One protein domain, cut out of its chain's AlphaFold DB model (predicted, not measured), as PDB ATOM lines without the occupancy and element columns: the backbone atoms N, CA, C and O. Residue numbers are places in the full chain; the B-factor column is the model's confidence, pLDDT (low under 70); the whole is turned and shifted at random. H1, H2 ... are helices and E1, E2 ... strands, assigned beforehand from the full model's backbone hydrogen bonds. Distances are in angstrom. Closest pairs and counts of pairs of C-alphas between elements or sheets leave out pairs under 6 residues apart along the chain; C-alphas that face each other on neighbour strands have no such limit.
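Overview. This is residues 954 to 1041 of the 1048 residues of an uncharacterized protein of Candidatus Rokubacteria bacterium (UniProt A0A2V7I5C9). A twisted four-stranded sheet is covered on one face by H1, running along its strands, and H2, running across them: two layers. The 88 printed residues hold E1 E2 E3 E4 H1 H2, mixed helices and strands; the strands, in sheet order, form an antiparallel meander, each beside the one before. The whole is compact, radius of gyration of the C-alphas 12.7 A, spanning 37 by 27 by 22 A.

Arrangement. E1, residues 954 to 957, E2, 962 to 967, E3, 972 to 978, and E4, 984 to 988, make three hairpins; N 955 and O 964, N 963 and O 976, and N 975 and O 987 are within hydrogen-bond range, each 2.8 A. H1, residues 1007 to 1023, is on the sheet at a height of 9.6 A, over E3 and E4 and only just not over E2, on which 2 C-alphas fall; its closest C-alphas to E4 are Gly 1020 and Val 984, 4.8 A. H2, residues 1033 to 1039, is on the same face, only just over E2 with 3 C-alphas. H1 touches H2 with residues 1016 to 1023 alone, about perpendicular at 73 degrees, the closest C-alphas being Trp 1019 and Ala 1033, 6.5 A. In both helices every O i to N i+4 pair is within range.

Along the chain. E1 begins at C-alpha 954 (-33.466, -27.676, 18.029); H2 ends at C-alpha 1039 (-38.280, -19.792, 27.981). H1 is 24.0 A long, E3 18.6 A.

Size, cuts and confidence. The printed part has no cut. E4 to H1 is a long link. Residues 981 to 982, 992 to 997, 1024 to 1031 and 1039 to 1041 have pLDDT under 70.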
ATOM      1  N   ILE A 954     -34.079 -28.733  17.242       88.25
ATOM      2  CA  ILE A 954     -33.466 -27.676  18.029       88.25
ATOM      3  C   ILE A 954     -33.643 -28.044  19.502       88.25
ATOM      4  O   ILE A 954     -34.764 -28.312  19.945       88.25
ATOM      5  N   MET A 955     -32.547 -28.082  20.255       86.50
ATOM      6  CA  MET A 955     -32.542 -28.457  21.664       86.50
ATOM      7  C   MET A 955     -32.024 -27.302  22.529       86.50
ATOM      8  O   MET A 955     -30.898 -26.849  22.329       86.50
ATOM      9  N   PRO A 956     -32.818 -26.812  23.498       86.19
ATOM     10  CA  PRO A 956     -32.337 -25.819  24.446       86.19
ATOM     11  C   PRO A 956     -31.345 -26.467  25.418       86.19
ATOM     12  O   PRO A 956     -31.670 -27.450  26.087       86.19
ATOM     13  N   ASN A 957     -30.151 -25.894  25.516       84.94
ATOM     14  CA  ASN A 957     -29.153 -26.228  26.519       84.94
ATOM     15  C   ASN A 957     -29.127 -25.106  27.569       84.94
ATOM     16  O   ASN A 957     -28.490 -24.065  27.406       84.94
ATOM     17  N   HIS A 958     -29.853 -25.327  28.666       81.25
ATOM     18  CA  HIS A 958     -29.975 -24.357  29.757       81.25
ATOM     19  C   HIS A 958     -28.701 -24.196  30.595       81.25
ATOM     20  O   HIS A 958     -28.597 -23.209  31.318       81.25
ATOM     21  N   LEU A 959     -27.750 -25.137  30.520       80.62
ATOM     22  CA  LEU A 959     -26.476 -25.023  31.236       80.62
ATOM     23  C   LEU A 959     -25.602 -23.940  30.603       80.62
ATOM     24  O   LEU A 959     -25.067 -23.095  31.315       80.62
ATOM     25  N   ASP A 960     -25.550 -23.923  29.271       77.44
ATOM     26  CA  ASP A 960     -24.718 -22.997  28.493       77.44
ATOM     27  C   ASP A 960     -25.506 -21.796  27.942       77.44
ATOM     28  O   ASP A 960     -24.975 -20.991  27.178       77.44
ATOM     29  N   GLN A 961     -26.794 -21.685  28.299       83.25
ATOM     30  CA  GLN A 961     -27.750 -20.726  27.723       83.25
ATOM     31  C   GLN A 961     -27.745 -20.741  26.184       83.25
ATOM     32  O   GLN A 961     -27.935 -19.714  25.533       83.25
ATOM     33  N   ALA A 962     -27.512 -21.916  25.604       86.75
ATOM     34  CA  ALA A 962     -27.298 -22.112  24.182       86.75
ATOM     35  C   ALA A 962     -28.434 -22.926  23.555       86.75
ATOM     36  O   ALA A 962     -29.232 -23.576  24.232       86.75
ATOM     37  N   LEU A 963     -28.496 -22.897  22.232       88.25
ATOM     38  CA  LEU A 963     -29.470 -23.613  21.433       88.25
ATOM     39  C   LEU A 963     -28.733 -24.545  20.471       88.25
ATOM     40  O   LEU A 963     -28.134 -24.094  19.497       88.25
ATOM     41  N   GLU A 964     -28.758 -25.842  20.753       89.81
ATOM     42  CA  GLU A 964     -28.149 -26.867  19.907       89.81
ATOM     43  C   GLU A 964     -29.046 -27.176  18.710       89.81
ATOM     44  O   GLU A 964     -30.269 -27.258  18.834       89.81
ATOM     45  N   VAL A 965     -28.439 -27.351  17.542       89.50
ATOM     46  CA  VAL A 965     -29.126 -27.562  16.270       89.50
ATOM     47  C   VAL A 965     -28.659 -28.877  15.660       89.50
ATOM     48  O   VAL A 965     -27.471 -29.100  15.439       89.50
ATOM     49  N   PHE A 966     -29.620 -29.734  15.338       89.81
ATOM     50  CA  PHE A 966     -29.422 -31.051  14.748       89.81
ATOM     51  C   PHE A 966     -30.151 -31.148  13.402       89.81
ATOM     52  O   PHE A 966     -31.213 -30.550  13.210       89.81
ATOM     53  N   GLY A 967     -29.604 -31.922  12.469       86.31
ATOM     54  CA  GLY A 967     -30.219 -32.221  11.177       86.31
ATOM     55  C   GLY A 967     -31.458 -33.108  11.299       86.31
ATOM     56  O   GLY A 967     -31.755 -33.649  12.364       86.31
ATOM     57  N   GLY A 968     -32.196 -33.272  10.197       82.06
ATOM     58  CA  GLY A 968     -33.377 -34.150  10.148       82.06
ATOM     59  C   GLY A 968     -33.066 -35.631  10.411       82.06
ATOM     60  O   GLY A 968     -33.935 -36.371  10.866       82.06
ATOM     61  N   ASP A 969     -31.816 -36.043  10.197       81.62
ATOM     62  CA  ASP A 969     -31.252 -37.358  10.518       81.62
ATOM     63  C   ASP A 969     -30.741 -37.475  11.970       81.62
ATOM     64  O   ASP A 969     -30.294 -38.543  12.388       81.62
ATOM     65  N   GLY A 970     -30.810 -36.388  12.748       83.19
ATOM     66  CA  GLY A 970     -30.306 -36.312  14.117       83.19
ATOM     67  C   GLY A 970     -28.809 -36.005  14.234       83.19
ATOM     68  O   GLY A 970     -28.286 -36.006  15.348       83.19
ATOM     69  N   ALA A 971     -28.102 -35.721  13.133       86.12
ATOM     70  CA  ALA A 971     -26.696 -35.322  13.190       86.12
ATOM     71  C   ALA A 971     -26.540 -33.949  13.865       86.12
ATOM     72  O   ALA A 971     -27.279 -33.021  13.550       86.12
ATOM     73  N   ASN A 972     -25.574 -33.787  14.774       87.25
ATOM     74  CA  ASN A 972     -25.289 -32.485  15.389       87.25
ATOM     75  C   ASN A 972     -24.663 -31.541  14.348       87.25
ATOM     76  O   ASN A 972     -23.630 -31.871  13.764       87.25
ATOM     77  N   LEU A 973     -25.289 -30.387  14.110       87.50
ATOM     78  CA  LEU A 973     -24.843 -29.385  13.136       87.50
ATOM     79  C   LEU A 973     -24.126 -28.201  13.804       87.50
ATOM     80  O   LEU A 973     -23.321 -27.532  13.155       87.50
ATOM     81  N   GLY A 974     -24.376 -27.960  15.092       88.19
ATOM     82  CA  GLY A 974     -23.753 -26.890  15.866       88.19
ATOM     83  C   GLY A 974     -24.662 -26.350  16.963       88.19
ATOM     84  O   GLY A 974     -25.686 -26.940  17.297       88.19
ATOM     85  N   MET A 975     -24.292 -25.206  17.524       89.44
ATOM     86  CA  MET A 975     -25.063 -24.504  18.541       89.44
ATOM     87  C   MET A 975     -24.996 -22.990  18.370       89.44
ATOM     88  O   MET A 975     -24.019 -22.424  17.885       89.44
ATOM     89  N   ILE A 976     -26.061 -22.329  18.795       89.00
ATOM     90  CA  ILE A 976     -26.188 -20.879  18.869       89.00
ATOM     91  C   ILE A 976     -26.037 -20.501  20.341       89.00
ATOM     92  O   ILE A 976     -26.869 -20.905  21.150       89.00
ATOM     93  N   ARG A 977     -24.999 -19.747  20.703       87.19
ATOM     94  CA  ARG A 977     -24.740 -19.368  22.102       87.19
ATOM     95  C   ARG A 977     -24.549 -17.860  22.268       87.19
ATOM     96  O   ARG A 977     -24.076 -17.211  21.329       87.19
ATOM     97  N   PRO A 978     -24.890 -17.298  23.437       84.56
ATOM     98  CA  PRO A 978     -24.641 -15.896  23.722       84.56
ATOM     99  C   PRO A 978     -23.141 -15.622  23.914       84.56
ATOM    100  O   PRO A 978     -22.357 -16.513  24.267       84.56
ATOM    101  N   THR A 979     -22.745 -14.376  23.681       79.62
ATOM    102  CA  THR A 979     -21.435 -13.811  24.026       79.62
ATOM    103  C   THR A 979     -21.564 -12.797  25.165       79.62
ATOM    104  O   THR A 979     -22.663 -12.354  25.495       79.62
ATOM    105  N   ASP A 980     -20.439 -12.430  25.786       72.88
ATOM    106  CA  ASP A 980     -20.402 -11.553  26.971       72.88
ATOM    107  C   ASP A 980     -20.980 -10.141  26.724       72.88
ATOM    108  O   ASP A 980     -21.338  -9.438  27.666       72.88
ATOM    109  N   ASP A 981     -21.083  -9.721  25.462       67.81
ATOM    110  CA  ASP A 981     -21.666  -8.455  24.997       67.81
ATOM    111  C   ASP A 981     -23.170  -8.546  24.659       67.81
ATOM    112  O   ASP A 981     -23.756  -7.577  24.173       67.81
ATOM    113  N   GLY A 982     -23.810  -9.692  24.920       65.00
ATOM    114  CA  GLY A 982     -25.230  -9.935  24.645       65.00
ATOM    115  C   GLY A 982     -25.542 -10.278  23.186       65.00
ATOM    116  O   GLY A 982     -26.695 -10.573  22.866       65.00
ATOM    117  N   ALA A 983     -24.531 -10.283  22.309       73.12
ATOM    118  CA  ALA A 983     -24.666 -10.799  20.957       73.12
ATOM    119  C   ALA A 983     -24.760 -12.334  20.959       73.12
ATOM    120  O   ALA A 983     -24.621 -13.010  21.981       73.12
ATOM    121  N   VAL A 984     -25.040 -12.900  19.789       84.19
ATOM    122  CA  VAL A 984     -25.222 -14.338  19.614       84.19
ATOM    123  C   VAL A 984     -24.290 -14.827  18.513       84.19
ATOM    124  O   VAL A 984     -24.197 -14.207  17.452       84.19
ATOM    125  N   VAL A 985     -23.606 -15.946  18.754       85.94
ATOM    126  CA  VAL A 985     -22.640 -16.541  17.824       85.94
ATOM    127  C   VAL A 985     -23.025 -17.982  17.502       85.94
ATOM    128  O   VAL A 985     -23.542 -18.715  18.345       85.94
ATOM    129  N   TRP A 986     -22.764 -18.380  16.258       87.81
ATOM    130  CA  TRP A 986     -22.886 -19.756  15.791       87.81
ATOM    131  C   TRP A 986     -21.559 -20.493  15.964       87.81
ATOM    132  O   TRP A 986     -20.527 -20.063  15.445       87.81
ATOM    133  N   GLU A 987     -21.605 -21.617  16.667       86.12
ATOM    134  CA  GLU A 987     -20.491 -22.531  16.869       86.12
ATOM    135  C   GLU A 987     -20.815 -23.875  16.217       86.12
ATOM    136  O   GLU A 987     -21.889 -24.439  16.399       86.12
ATOM    137  N   ILE A 988     -19.898 -24.376  15.402       84.62
ATOM    138  CA  ILE A 988     -20.129 -25.562  14.572       84.62
ATOM    139  C   ILE A 988     -19.850 -26.826  15.388       84.62
ATOM    140  O   ILE A 988     -18.985 -26.826  16.265       84.62
ATOM    141  N   ALA A 989     -20.556 -27.917  15.082       83.25
ATOM    142  CA  ALA A 989     -20.352 -29.190  15.763       83.25
ATOM    143  C   ALA A 989     -18.892 -29.696  15.638       83.25
ATOM    144  O   ALA A 989     -18.313 -29.672  14.544       83.25
ATOM    145  N   PRO A 990     -18.280 -30.210  16.724       73.81
ATOM    146  CA  PRO A 990     -16.915 -30.729  16.691       73.81
ATOM    147  C   PRO A 990     -16.730 -31.835  15.642       73.81
ATOM    148  O   PRO A 990     -17.546 -32.748  15.537       73.81
ATOM    149  N   GLY A 991     -15.629 -31.787  14.885       70.31
ATOM    150  CA  GLY A 991     -15.291 -32.807  13.880       70.31
ATOM    151  C   GLY A 991     -15.703 -32.482  12.440       70.31
ATOM    152  O   GLY A 991     -15.389 -33.263  11.545       70.31
ATOM    153  N   THR A 992     -16.327 -31.325  12.186       67.12
ATOM    154  CA  THR A 992     -16.560 -30.817  10.822       67.12
ATOM    155  C   THR A 992     -15.535 -29.738  10.431       67.12
ATOM    156  O   THR A 992     -15.273 -28.818  11.211       67.12
ATOM    157  N   PRO A 993     -14.910 -29.825   9.237       64.31
ATOM    158  CA  PRO A 993     -13.980 -28.803   8.767       64.31
ATOM    159  C   PRO A 993     -14.737 -27.502   8.480       64.31
ATOM    160  O   PRO A 993     -15.669 -27.488   7.679       64.31
ATOM    161  N   SER A 994     -14.341 -26.403   9.122       60.22
ATOM    162  CA  SER A 994     -15.041 -25.122   9.006       60.22
ATOM    163  C   SER A 994     -14.109 -23.911   9.010       60.22
ATOM    164  O   SER A 994     -12.933 -23.999   9.360       60.22
ATOM    165  N   THR A 995     -14.645 -22.766   8.573       61.69
ATOM    166  CA  THR A 995     -13.981 -21.453   8.621       61.69
ATOM    167  C   THR A 995     -14.694 -20.581   9.656       61.69
ATOM    168  O   THR A 995     -15.924 -20.551   9.678       61.69
ATOM    169  N   LEU A 996     -13.948 -19.864  10.502       60.12
ATOM    170  CA  LEU A 996     -14.520 -18.951  11.501       60.12
ATOM    171  C   LEU A 996     -15.436 -17.901  10.838       60.12
ATOM    172  O   LEU A 996     -15.049 -17.282   9.848       60.12
ATOM    173  N   GLY A 997     -16.627 -17.684  11.405       65.81
ATOM    174  CA  GLY A 997     -17.571 -16.648  10.960       65.81
ATOM    175  C   GLY A 997     -18.515 -17.046   9.816       65.81
ATOM    176  O   GLY A 997     -19.133 -16.171   9.207       65.81
ATOM    177  N   GLN A 998     -18.639 -18.337   9.495       74.06
ATOM    178  CA  GLN A 998     -19.632 -18.805   8.525       74.06
ATOM    179  C   GLN A 998     -21.066 -18.718   9.060       74.06
ATOM    180  O   GLN A 998     -21.322 -18.877  10.254       74.06
ATOM    181  N   ARG A 999     -22.009 -18.469   8.146       82.38
ATOM    182  CA  ARG A 999     -23.438 -18.403   8.461       82.38
ATOM    183  C   ARG A 999     -24.012 -19.817   8.624       82.38
ATOM    184  O   ARG A 999     -23.631 -20.698   7.845       82.38
ATOM    185  N   PRO A1000     -24.946 -20.046   9.562       85.62
ATOM    186  CA  PRO A1000     -25.678 -21.304   9.682       85.62
ATOM    187  C   PRO A1000     -26.206 -21.821   8.339       85.62
ATOM    188  O   PRO A1000     -26.020 -22.995   8.018       85.62
ATOM    189  N   SER A1001     -26.752 -20.943   7.489       87.00
ATOM    190  CA  SER A1001     -27.287 -21.323   6.175       87.00
ATOM    191  C   SER A1001     -26.258 -21.862   5.170       87.00
ATOM    192  O   SER A1001     -26.656 -22.424   4.155       87.00
ATOM    193  N   SER A1002     -24.949 -21.654   5.379       81.19
ATOM    194  CA  SER A1002     -23.906 -22.196   4.488       81.19
ATOM    195  C   SER A1002     -23.455 -23.611   4.854       81.19
ATOM    196  O   SER A1002     -22.757 -24.244   4.068       81.19
ATOM    197  N   ILE A1003     -23.839 -24.091   6.039       79.00
ATOM    198  CA  ILE A1003     -23.402 -25.379   6.595       79.00
ATOM    199  C   ILE A1003     -24.593 -26.316   6.773       79.00
ATOM    200  O   ILE A1003     -24.480 -27.506   6.502       79.00
ATOM    201  N   ILE A1004     -25.734 -25.780   7.211       86.44
ATOM    202  CA  ILE A1004     -26.970 -26.534   7.394       86.44
ATOM    203  C   ILE A1004     -27.584 -26.803   6.010       86.44
ATOM    204  O   ILE A1004     -27.994 -25.848   5.349       86.44
ATOM    205  N   PRO A1005     -27.690 -28.072   5.562       81.38
ATOM    206  CA  PRO A1005     -28.208 -28.389   4.227       81.38
ATOM    207  C   PRO A1005     -29.680 -27.998   4.036       81.38
ATOM    208  O   PRO A1005     -30.100 -27.676   2.929       81.38
ATOM    209  N   ASN A1006     -30.470 -28.020   5.115       86.56
ATOM    210  CA  ASN A1006     -31.877 -27.643   5.077       86.56
ATOM    211  C   ASN A1006     -32.043 -26.111   5.068       86.56
ATOM    212  O   ASN A1006     -31.653 -25.426   6.015       86.56
ATOM    213  N   LEU A1007     -32.680 -25.589   4.015       86.25
ATOM    214  CA  LEU A1007     -32.845 -24.149   3.788       86.25
ATOM    215  C   LEU A1007     -33.593 -23.440   4.927       86.25
ATOM    216  O   LEU A1007     -33.207 -22.338   5.318       86.25
ATOM    217  N   PHE A1008     -34.640 -24.060   5.477       87.50
ATOM    218  CA  PHE A1008     -35.458 -23.456   6.532       87.50
ATOM    219  C   PHE A1008     -34.724 -23.434   7.870       87.50
ATOM    220  O   PHE A1008     -34.702 -22.404   8.543       87.50
ATOM    221  N   LEU A1009     -34.072 -24.540   8.234       87.38
ATOM    222  CA  LEU A1009     -33.295 -24.628   9.471       87.38
ATOM    223  C   LEU A1009     -32.087 -23.679   9.442       87.38
ATOM    224  O   LEU A1009     -31.831 -22.968  10.415       87.38
ATOM    225  N   GLY A1010     -31.396 -23.599   8.301       87.88
ATOM    226  CA  GLY A1010     -30.335 -22.622   8.070       87.88
ATOM    227  C   GLY A1010     -30.831 -21.178   8.188       87.88
ATOM    228  O   GLY A1010     -30.186 -20.354   8.835       87.88
ATOM    229  N   ALA A1011     -32.009 -20.875   7.630       88.81
ATOM    230  CA  ALA A1011     -32.617 -19.549   7.712       88.81
ATOM    231  C   ALA A1011     -33.018 -19.151   9.144       88.81
ATOM    232  O   ALA A1011     -32.891 -17.974   9.491       88.81
ATOM    233  N   ILE A1012     -33.465 -20.103   9.975       87.50
ATOM    234  CA  ILE A1012     -33.730 -19.872  11.405       87.50
ATOM    235  C   ILE A1012     -32.435 -19.481  12.121       87.50
ATOM    236  O   ILE A1012     -32.412 -18.463  12.812       87.50
ATOM    237  N   GLY A1013     -31.345 -20.225  11.908       87.06
ATOM    238  CA  GLY A1013     -30.043 -19.889  12.489       87.06
ATOM    239  C   GLY A1013     -29.557 -18.498  12.065       87.06
ATOM    240  O   GLY A1013     -29.190 -17.678  12.905       87.06
ATOM    241  N   ASP A1014     -29.639 -18.181  10.773       88.81
ATOM    242  CA  ASP A1014     -29.289 -16.862  10.232       88.81
ATOM    243  C   ASP A1014     -30.180 -15.731  10.770       88.81
ATOM    244  O   ASP A1014     -29.738 -14.587  10.907       88.81
ATOM    245  N   ALA A1015     -31.464 -16.002  11.019       87.62
ATOM    246  CA  ALA A1015     -32.373 -15.041  11.629       87.62
ATOM    247  C   ALA A1015     -31.989 -14.784  13.088       87.62
ATOM    248  O   ALA A1015     -31.899 -13.625  13.478       87.62
ATOM    249  N   LEU A1016     -31.688 -15.826  13.865       85.94
ATOM    250  CA  LEU A1016     -31.281 -15.692  15.266       85.94
ATOM    251  C   LEU A1016     -29.971 -14.928  15.431       85.94
ATOM    252  O   LEU A1016     -29.869 -14.108  16.335       85.94
ATOM    253  N   LEU A1017     -29.008 -15.104  14.523       86.56
ATOM    254  CA  LEU A1017     -27.805 -14.269  14.513       86.56
ATOM    255  C   LEU A1017     -28.124 -12.800  14.198       86.56
ATOM    256  O   LEU A1017     -27.562 -11.904  14.819       86.56
ATOM    257  N   ARG A1018     -29.043 -12.525  13.261       85.69
ATOM    258  CA  ARG A1018     -29.475 -11.148  12.945       85.69
ATOM    259  C   ARG A1018     -30.203 -10.481  14.113       85.69
ATOM    260  O   ARG A1018     -29.947  -9.310  14.387       85.69
ATOM    261  N   TRP A1019     -31.078 -11.219  14.794       82.81
ATOM    262  CA  TRP A1019     -31.722 -10.763  16.024       82.81
ATOM    263  C   TRP A1019     -30.688 -10.542  17.125       82.81
ATOM    264  O   TRP A1019     -30.648  -9.454  17.671       82.81
ATOM    265  N   GLY A1020     -29.752 -11.471  17.340       78.44
ATOM    266  CA  GLY A1020     -28.674 -11.314  18.322       78.44
ATOM    267  C   GLY A1020     -27.776 -10.093  18.085       78.44
ATOM    268  O   GLY A1020     -27.337  -9.463  19.036       78.44
ATOM    269  N   VAL A1021     -27.539  -9.701  16.828       79.31
ATOM    270  CA  VAL A1021     -26.834  -8.444  16.502       79.31
ATOM    271  C   VAL A1021     -27.690  -7.209  16.812       79.31
ATOM    272  O   VAL A1021     -27.150  -6.167  17.166       79.31
ATOM    273  N   THR A1022     -29.013  -7.312  16.674       77.50
ATOM    274  CA  THR A1022     -29.959  -6.228  16.999       77.50
ATOM    275  C   THR A1022     -30.166  -6.100  18.512       77.50
ATOM    276  O   THR A1022     -30.326  -4.992  19.016       77.50
ATOM    277  N   ASP A1023     -30.104  -7.224  19.224       74.19
ATOM    278  CA  ASP A1023     -30.262  -7.332  20.674       74.19
ATOM    279  C   ASP A1023     -28.987  -6.922  21.437       74.19
ATOM    280  O   ASP A1023     -29.026  -6.699  22.650       74.19
ATOM    281  N   ALA A1024     -27.853  -6.779  20.739       68.19
ATOM    282  CA  ALA A1024     -26.596  -6.309  21.308       68.19
ATOM    283  C   ALA A1024     -26.759  -4.878  21.865       68.19
ATOM    284  O   ALA A1024     -26.806  -3.897  21.120       68.19
ATOM    285  N   GLY A1025     -26.848  -4.761  23.194       64.75
ATOM    286  CA  GLY A1025     -27.051  -3.495  23.909       64.75
ATOM    287  C   GLY A1025     -28.469  -3.253  24.447       64.75
ATOM    288  O   GLY A1025     -28.728  -2.169  24.973       64.75
ATOM    289  N   VAL A1026     -29.377  -4.230  24.354       63.34
ATOM    290  CA  VAL A1026     -30.688  -4.176  25.022       63.34
ATOM    291  C   VAL A1026     -30.491  -4.211  26.555       63.34
ATOM    292  O   VAL A1026     -29.714  -5.033  27.048       63.34
ATOM    293  N   PRO A1027     -31.139  -3.323  27.342       59.12
ATOM    294  CA  PRO A1027     -31.043  -3.336  28.805       59.12
ATOM    295  C   PRO A1027     -31.511  -4.678  29.384       59.12
ATOM    296  O   PRO A1027     -32.530  -5.200  28.947       59.12
ATOM    297  N   GLY A1028     -30.836  -5.195  30.417       57.50
ATOM    298  CA  GLY A1028     -31.104  -6.524  31.003       57.50
ATOM    299  C   GLY A1028     -32.488  -6.749  31.638       57.50
ATOM    300  O   GLY A1028     -32.713  -7.796  32.234       57.50
ATOM    301  N   GLU A1029     -33.404  -5.783  31.535       54.56
ATOM    302  CA  GLU A1029     -34.819  -5.915  31.908       54.56
ATOM    303  C   GLU A1029     -35.701  -6.423  30.747       54.56
ATOM    304  O   GLU A1029     -36.839  -6.823  30.985       54.56
ATOM    305  N   GLN A1030     -35.202  -6.427  29.504       59.19
ATOM    306  CA  GLN A1030     -35.897  -6.971  28.332       59.19
ATOM    307  C   GLN A1030     -35.223  -8.266  27.865       59.19
ATOM    308  O   GLN A1030     -34.001  -8.332  27.753       59.19
ATOM    309  N   ASP A1031     -36.026  -9.294  27.582       61.94
ATOM    310  CA  ASP A1031     -35.522 -10.574  27.077       61.94
ATOM    311  C   ASP A1031     -34.919 -10.410  25.674       61.94
ATOM    312  O   ASP A1031     -35.557  -9.850  24.780       61.94
ATOM    313  N   THR A1032     -33.733 -10.979  25.449       73.44
ATOM    314  CA  THR A1032     -33.205 -11.161  24.086       73.44
ATOM    315  C   THR A1032     -33.984 -12.253  23.347       73.44
ATOM    316  O   THR A1032     -34.587 -13.136  23.966       73.44
ATOM    317  N   ALA A1033     -33.947 -12.267  22.013       75.50
ATOM    318  CA  ALA A1033     -34.647 -13.272  21.208       75.50
ATOM    319  C   ALA A1033     -34.236 -14.716  21.567       75.50
ATOM    320  O   ALA A1033     -35.069 -15.626  21.571       75.50
ATOM    321  N   LEU A1034     -32.960 -14.927  21.917       79.56
ATOM    322  CA  LEU A1034     -32.451 -16.222  22.374       79.56
ATOM    323  C   LEU A1034     -33.000 -16.594  23.762       79.56
ATOM    324  O   LEU A1034     -33.431 -17.728  23.963       79.56
ATOM    325  N   GLN A1035     -33.046 -15.647  24.704       76.62
ATOM    326  CA  GLN A1035     -33.610 -15.871  26.041       76.62
ATOM    327  C   GLN A1035     -35.113 -16.163  25.989       76.62
ATOM    328  O   GLN A1035     -35.581 -17.081  26.667       76.62
ATOM    329  N   ALA A1036     -35.857 -15.449  25.142       75.88
ATOM    330  CA  ALA A1036     -37.273 -15.704  24.908       75.88
ATOM    331  C   ALA A1036     -37.504 -17.132  24.378       75.88
ATOM    332  O   ALA A1036     -38.337 -17.864  24.912       75.88
ATOM    333  N   LEU A1037     -36.716 -17.584  23.394       75.56
ATOM    334  CA  LEU A1037     -36.796 -18.951  22.861       75.56
ATOM    335  C   LEU A1037     -36.449 -20.031  23.892       75.56
ATOM    336  O   LEU A1037     -37.090 -21.083  23.913       75.56
ATOM    337  N   LEU A1038     -35.478 -19.775  24.770       74.56
ATOM    338  CA  LEU A1038     -35.146 -20.689  25.864       74.56
ATOM    339  C   LEU A1038     -36.287 -20.791  26.894       74.56
ATOM    340  O   LEU A1038     -36.472 -21.858  27.479       74.56
ATOM    341  N   ARG A1039     -37.105 -19.745  27.085       67.69
ATOM    342  CA  ARG A1039     -38.280 -19.792  27.981       67.69
ATOM    343  C   ARG A1039     -39.430 -20.634  27.435       67.69
ATOM    344  O   ARG A1039     -40.065 -21.343  28.214       67.69
ATOM    345  N   VAL A1040     -39.657 -20.627  26.116       59.09
ATOM    346  CA  VAL A1040     -40.795 -21.311  25.456       59.09
ATOM    347  C   VAL A1040     -40.848 -22.827  25.744       59.09
ATOM    348  O   VAL A1040     -41.899 -23.444  25.577       59.09
ATOM    349  N   ARG A1041     -39.767 -23.451  26.240       46.97
ATOM    350  CA  ARG A1041     -39.737 -24.888  26.570       46.97
ATOM    351  C   ARG A1041     -39.621 -25.258  28.050       46.97
ATOM    352  O   ARG A1041     -39.556 -26.447  28.349       46.97
TER     353      ARG A1041